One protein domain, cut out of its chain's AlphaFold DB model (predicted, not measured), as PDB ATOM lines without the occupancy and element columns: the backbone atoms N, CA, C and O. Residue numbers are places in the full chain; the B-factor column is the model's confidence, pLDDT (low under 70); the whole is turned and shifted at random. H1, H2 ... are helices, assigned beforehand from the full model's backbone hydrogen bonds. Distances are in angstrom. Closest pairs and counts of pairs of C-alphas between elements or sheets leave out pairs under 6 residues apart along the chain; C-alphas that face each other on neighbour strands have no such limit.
ATOM      1  N   ALA A  53     146.232 -57.335  27.339       90.56
ATOM      2  CA  ALA A  53     144.860 -56.895  27.574       90.56
ATOM      3  C   ALA A  53     144.254 -57.532  28.836       90.56
ATOM      4  O   ALA A  53     143.623 -56.835  29.629       90.56
ATOM      5  N   TRP A  54     144.491 -58.828  29.056       93.06
ATOM      6  CA  TRP A  54     144.040 -59.518  30.261       93.06
ATOM      7  C   TRP A  54     144.711 -58.976  31.521       93.06
ATOM      8  O   TRP A  54     144.041 -58.732  32.522       93.06
ATOM      9  N   LEU A  55     146.027 -58.739  31.467       93.31
ATOM     10  CA  LEU A  55     146.771 -58.169  32.594       93.31
ATOM     11  C   LEU A  55     146.234 -56.782  32.969       93.31
ATOM     12  O   LEU A  55     145.922 -56.545  34.134       93.31
ATOM     13  N   ALA A  56     146.027 -55.906  31.982       93.81
ATOM     14  CA  ALA A  56     145.450 -54.585  32.212       93.81
ATOM     15  C   ALA A  56     144.030 -54.661  32.810       93.81
ATOM     16  O   ALA A  56     143.707 -53.928  33.746       93.81
ATOM     17  N   ALA A  57     143.185 -55.572  32.311       93.25
ATOM     18  CA  ALA A  57     141.834 -55.776  32.832       93.25
ATOM     19  C   ALA A  57     141.837 -56.312  34.273       93.25
ATOM     20  O   ALA A  57     141.062 -55.841  35.110       93.25
ATOM     21  N   ARG A  58     142.733 -57.260  34.579       94.44
ATOM     22  CA  ARG A  58     142.937 -57.803  35.926       94.44
ATOM     23  C   ARG A  58     143.340 -56.707  36.897       94.44
ATOM     24  O   ARG A  58     142.720 -56.572  37.949       94.44
ATOM     25  N   ASP A  59     144.363 -55.936  36.554       95.69
ATOM     26  CA  ASP A  59     144.934 -54.946  37.462       95.69
ATOM     27  C   ASP A  59     143.933 -53.812  37.735       95.69
ATOM     28  O   ASP A  59     143.774 -53.395  38.885       95.69
ATOM     29  N   ALA A  60     143.156 -53.395  36.726       94.81
ATOM     30  CA  ALA A  60     142.053 -52.450  36.902       94.81
ATOM     31  C   ALA A  60     140.960 -52.990  37.846       94.81
ATOM     32  O   ALA A  60     140.511 -52.281  38.750       94.81
ATOM     33  N   TYR A  61     140.553 -54.253  37.673       94.94
ATOM     34  CA  TYR A  61     139.566 -54.897  38.542       94.94
ATOM     35  C   TYR A  61     140.065 -55.028  39.988       94.94
ATOM     36  O   TYR A  61     139.358 -54.630  40.916       94.94
ATOM     37  N   ILE A  62     141.288 -55.535  40.191       93.94
ATOM     38  CA  ILE A  62     141.884 -55.712  41.523       93.94
ATOM     39  C   ILE A  62     142.047 -54.365  42.230       93.94
ATOM     40  O   ILE A  62     141.617 -54.222  43.374       93.94
ATOM     41  N   SER A  63     142.584 -53.356  41.542       95.50
ATOM     42  CA  SER A  63     142.720 -52.002  42.085       95.50
ATOM     43  C   SER A  63     141.375 -51.439  42.563       95.50
ATOM     44  O   SER A  63     141.261 -50.916  43.677       95.50
ATOM     45  N   HIS A  64     140.315 -51.628  41.767       95.25
ATOM     46  CA  HIS A  64     138.975 -51.180  42.124       95.25
ATOM     47  C   HIS A  64     138.418 -51.904  43.356       95.25
ATOM     48  O   HIS A  64     137.941 -51.242  44.276       95.25
ATOM     49  N   VAL A  65     138.453 -53.241  43.404       94.06
ATOM     50  CA  VAL A  65     137.861 -53.987  44.534       94.06
ATOM     51  C   VAL A  65     138.615 -53.772  45.844       94.06
ATOM     52  O   VAL A  65     137.994 -53.829  46.898       94.06
ATOM     53  N   MET A  66     139.916 -53.482  45.781       92.94
ATOM     54  CA  MET A  66     140.723 -53.163  46.962       92.94
ATOM     55  C   MET A  66     140.450 -51.755  47.505       92.94
ATOM     56  O   MET A  66     140.630 -51.514  48.695       92.94
ATOM     57  N   THR A  67     139.997 -50.833  46.651       94.12
ATOM     58  CA  THR A  67     139.766 -49.423  47.014       94.12
ATOM     59  C   THR A  67     138.287 -49.117  47.278       94.12
ATOM     60  O   THR A  67     137.954 -48.209  48.039       94.12
ATOM     61  N   CYS A  68     137.367 -49.851  46.649       93.75
ATOM     62  CA  CYS A  68     135.936 -49.594  46.743       93.75
ATOM     63  C   CYS A  68     135.321 -50.288  47.972       93.75
ATOM     64  O   CYS A  68     135.177 -51.509  47.962       93.75
ATOM     65  N   PRO A  69     134.808 -49.547  48.975       90.56
ATOM     66  CA  PRO A  69     134.214 -50.150  50.174       90.56
ATOM     67  C   PRO A  69     132.875 -50.856  49.902       90.56
ATOM     68  O   PRO A  69     132.356 -51.570  50.757       90.56
ATOM     69  N   ARG A  70     132.276 -50.634  48.723       90.06
ATOM     70  CA  ARG A  70     131.032 -51.293  48.294       90.06
ATOM     71  C   ARG A  70     131.287 -52.664  47.671       90.06
ATOM     72  O   ARG A  70     130.362 -53.473  47.607       90.06
ATOM     73  N   CYS A  71     132.505 -52.906  47.198       92.75
ATOM     74  CA  CYS A  71     132.897 -54.181  46.628       92.75
ATOM     75  C   CYS A  71     133.338 -55.117  47.757       92.75
ATOM     76  O   CYS A  71     134.188 -54.774  48.570       92.75
ATOM     77  N   VAL A  72     132.749 -56.308  47.816       88.75
ATOM     78  CA  VAL A  72     133.072 -57.344  48.800       88.75
ATOM     79  C   VAL A  72     133.321 -58.638  48.045       88.75
ATOM     80  O   VAL A  72     132.383 -59.296  47.593       88.75
ATOM     81  N   THR A  73     134.595 -58.985  47.883       83.38
ATOM     82  CA  THR A  73     135.039 -60.171  47.137       83.38
ATOM     83  C   THR A  73     135.488 -61.319  48.039       83.38
ATOM     84  O   THR A  73     135.447 -62.469  47.608       83.38
ATOM     85  N   SER A  74     135.871 -61.043  49.290       78.38
ATOM     86  CA  SER A  74     136.304 -62.038  50.277       78.38
ATOM     87  C   SER A  74     135.198 -62.378  51.287       78.38
ATOM     88  O   SER A  74     134.335 -61.560  51.600       78.38
ATOM     89  N   GLY A  75     135.200 -63.617  51.795       72.94
ATOM     90  CA  GLY A  75     134.342 -64.045  52.913       72.94
ATOM     91  C   GLY A  75     132.851 -64.242  52.600       72.94
ATOM     92  O   GLY A  75     132.079 -64.555  53.503       72.94
ATOM     93  N   VAL A  76     132.427 -64.096  51.342       76.12
ATOM     94  CA  VAL A  76     131.027 -64.258  50.915       76.12
ATOM     95  C   VAL A  76     130.896 -65.310  49.814       76.12
ATOM     96  O   VAL A  76     131.715 -65.379  48.903       76.12
ATOM     97  N   LYS A  77     129.827 -66.121  49.861       78.31
ATOM     98  CA  LYS A  77     129.546 -67.158  48.842       78.31
ATOM     99  C   LYS A  77     129.271 -66.565  47.454       78.31
ATOM    100  O   LYS A  77     129.498 -67.225  46.446       78.31
ATOM    101  N   LYS A  78     128.764 -65.329  47.405       81.38
ATOM    102  CA  LYS A  78     128.609 -64.536  46.183       81.38
ATOM    103  C   LYS A  78     129.291 -63.186  46.393       81.38
ATOM    104  O   LYS A  78     128.878 -62.477  47.316       81.38
ATOM    105  N   PRO A  79     130.306 -62.836  45.587       86.38
ATOM    106  CA  PRO A  79     130.927 -61.528  45.678       86.38
ATOM    107  C   PRO A  79     129.888 -60.453  45.352       86.38
ATOM    108  O   PRO A  79     129.008 -60.658  44.515       86.38
ATOM    109  N   ARG A  80     129.961 -59.327  46.058       90.31
ATOM    110  CA  ARG A  80     129.149 -58.146  45.770       90.31
ATOM    111  C   ARG A  80     130.028 -57.117  45.093       90.31
ATOM    112  O   ARG A  80     131.058 -56.743  45.646       90.31
ATOM    113  N   HIS A  81     129.600 -56.630  43.941       93.56
ATOM    114  CA  HIS A  81     130.278 -55.568  43.213       93.56
ATOM    115  C   HIS A  81     129.382 -54.338  43.142       93.56
ATOM    116  O   HIS A  81     128.154 -54.441  43.125       93.56
ATOM    117  N   CYS A  82     129.991 -53.155  43.116       94.31
ATOM    118  CA  CYS A  82     129.278 -51.971  42.650       94.31
ATOM    119  C   CYS A  82     129.142 -52.013  41.115       94.31
ATOM    120  O   CYS A  82     129.781 -52.839  40.467       94.31
ATOM    121  N   ALA A  83     128.352 -51.111  40.524       95.00
ATOM    122  CA  ALA A  83     128.122 -51.092  39.073       95.00
ATOM    123  C   ALA A  83     129.426 -51.054  38.247       95.00
ATOM    124  O   ALA A  83     129.556 -51.775  37.262       95.00
ATOM    125  N   GLU A  84     130.416 -50.271  38.684       94.62
ATOM    126  CA  GLU A  84     131.718 -50.204  38.011       94.62
ATOM    127  C   GLU A  84     132.557 -51.469  38.241       94.62
ATOM    128  O   GLU A  84     133.168 -51.989  37.312       94.62
ATOM    129  N   GLY A  85     132.540 -52.016  39.459       94.69
ATOM    130  CA  GLY A  85     133.218 -53.276  39.770       94.69
ATOM    131  C   GLY A  85     132.677 -54.454  38.955       94.69
ATOM    132  O   GLY A  85     133.455 -55.302  38.528       94.69
ATOM    133  N   GLU A  86     131.368 -54.476  38.692       94.81
ATOM    134  CA  GLU A  86     130.710 -55.474  37.844       94.81
ATOM    135  C   GLU A  86     131.173 -55.345  36.387       94.81
ATOM    136  O   GLU A  86     131.572 -56.328  35.764       94.81
ATOM    137  N   ARG A  87     131.222 -54.115  35.859       95.31
ATOM    138  CA  ARG A  87     131.735 -53.834  34.511       95.31
ATOM    139  C   ARG A  87     133.196 -54.269  34.356       95.31
ATOM    140  O   ARG A  87     133.558 -54.893  33.360       95.31
ATOM    141  N   LEU A  88     134.039 -53.971  35.348       95.25
ATOM    142  CA  LEU A  88     135.446 -54.387  35.367       95.25
ATOM    143  C   LEU A  88     135.592 -55.907  35.462       95.25
ATOM    144  O   LEU A  88     136.443 -56.480  34.785       95.25
ATOM    145  N   ARG A  89     134.736 -56.566  36.252       93.56
ATOM    146  CA  ARG A  89     134.697 -58.025  36.354       93.56
ATOM    147  C   ARG A  89     134.333 -58.675  35.019       93.56
ATOM    148  O   ARG A  89     135.010 -59.613  34.610       93.56
ATOM    149  N   GLN A  90     133.322 -58.156  34.325       93.88
ATOM    150  CA  GLN A  90     132.931 -58.634  32.996       93.88
ATOM    151  C   GLN A  90     134.060 -58.455  31.976       93.88
ATOM    152  O   GLN A  90     134.345 -59.370  31.210       93.88
ATOM    153  N   ASN A  91     134.749 -57.309  31.999       93.19
ATOM    154  CA  ASN A  91     135.898 -57.062  31.126       93.19
ATOM    155  C   ASN A  91     137.066 -58.024  31.414       93.19
ATOM    156  O   ASN A  91     137.694 -58.543  30.492       93.19
ATOM    157  N   TYR A  92     137.347 -58.294  32.688       91.94
ATOM    158  CA  TYR A  92     138.348 -59.278  33.100       91.94
ATOM    159  C   TYR A  92     137.994 -60.704  32.645       91.94
ATOM    160  O   TYR A  92     138.845 -61.400  32.098       91.94
ATOM    161  N   ASP A  93     136.736 -61.125  32.811       91.06
ATOM    162  CA  ASP A  93     136.279 -62.452  32.383       91.06
ATOM    163  C   ASP A  93     136.265 -62.588  30.845       91.06
ATOM    164  O   ASP A  93     136.512 -63.674  30.329       91.06
ATOM    165  N   HIS A  94     136.027 -61.496  30.107       89.12
ATOM    166  CA  HIS A  94     136.026 -61.476  28.637       89.12
ATOM    167  C   HIS A  94     137.429 -61.458  28.012       89.12
ATOM    168  O   HIS A  94     137.606 -61.880  26.874       89.12
ATOM    169  N   THR A  95     138.427 -60.946  28.733       86.38
ATOM    170  CA  THR A  95     139.813 -60.849  28.241       86.38
ATOM    171  C   THR A  95     140.645 -62.105  28.515       86.38
ATOM    172  O   THR A  95     141.811 -62.147  28.118       86.38
ATOM    173  N   ARG A  96     140.072 -63.096  29.210       70.00
ATOM    174  CA  ARG A  96     140.705 -64.367  29.584       70.00
ATOM    175  C   ARG A  96     140.712 -65.358  28.424       70.00
ATOM    176  O   ARG A  96     141.763 -66.013  28.255       70.00
TER     177      ARG A  96
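What this domain is: This is residues 53 to 96 of the 96 residues of an uncharacterized protein of Escherichia coli (UniProt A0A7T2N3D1). Two helices, H1 and H2, lie side by side as a helical hairpin and run opposite ways, and the long loop of residues 68 to 82 joins them at one end. The first and last printed residues come near each other at the other end. The printed part has 44 residues, with two named helices in the order H1, H2 and no named strand; its class is all helix. It is compact, with a radius of gyration of the C-alphas of 9.9 A, and the C-alphas span 27 by 19 by 17 A.

Where its parts are: H1 takes residues 53 to 67, from C-alpha 53 at (144.860, -56.895, 27.574) to C-alpha 67 at (139.766, -49.423, 47.014), 21.4 A from first to last C-alpha. Residues 68 to 82 follow with no named element. H2 takes residues 83 to 94 and is 16.7 A long from first to last C-alpha; it begins with C-alpha 83 at (128.122, -51.092, 39.073) and ends with C-alpha 94 at (136.026, -61.476, 28.637).

How they stand to each other: H1 and H2 touch, with 12 pairs of C-alphas within 8 A. Their closest C-alphas are those of Ala 57 and Tyr 92, 4.9 A apart. Their centres are 9.2 A apart. Their lines stand at a shallow tilt of 29 degrees, and they run opposite ways, a helical hairpin. In H1 and H2 every O i to N i+4 pair is within hydrogen-bond range.

The domain as a whole: The two C-alphas farthest apart are those of Ala 53 and Gly 75, 28.4 A. The C-alphas of Ala 53 and Arg 96, the first and last printed residues, are 8.8 A apart; Arg 96 is the chain's last residue. The link from H1 to H2 is long, with 15 residues, and its C-alphas lie 7 to 15 A from the mean of the C-alphas. The printed part has no cut. Its mean pLDDT is 90.4, and no printed residue is under 70.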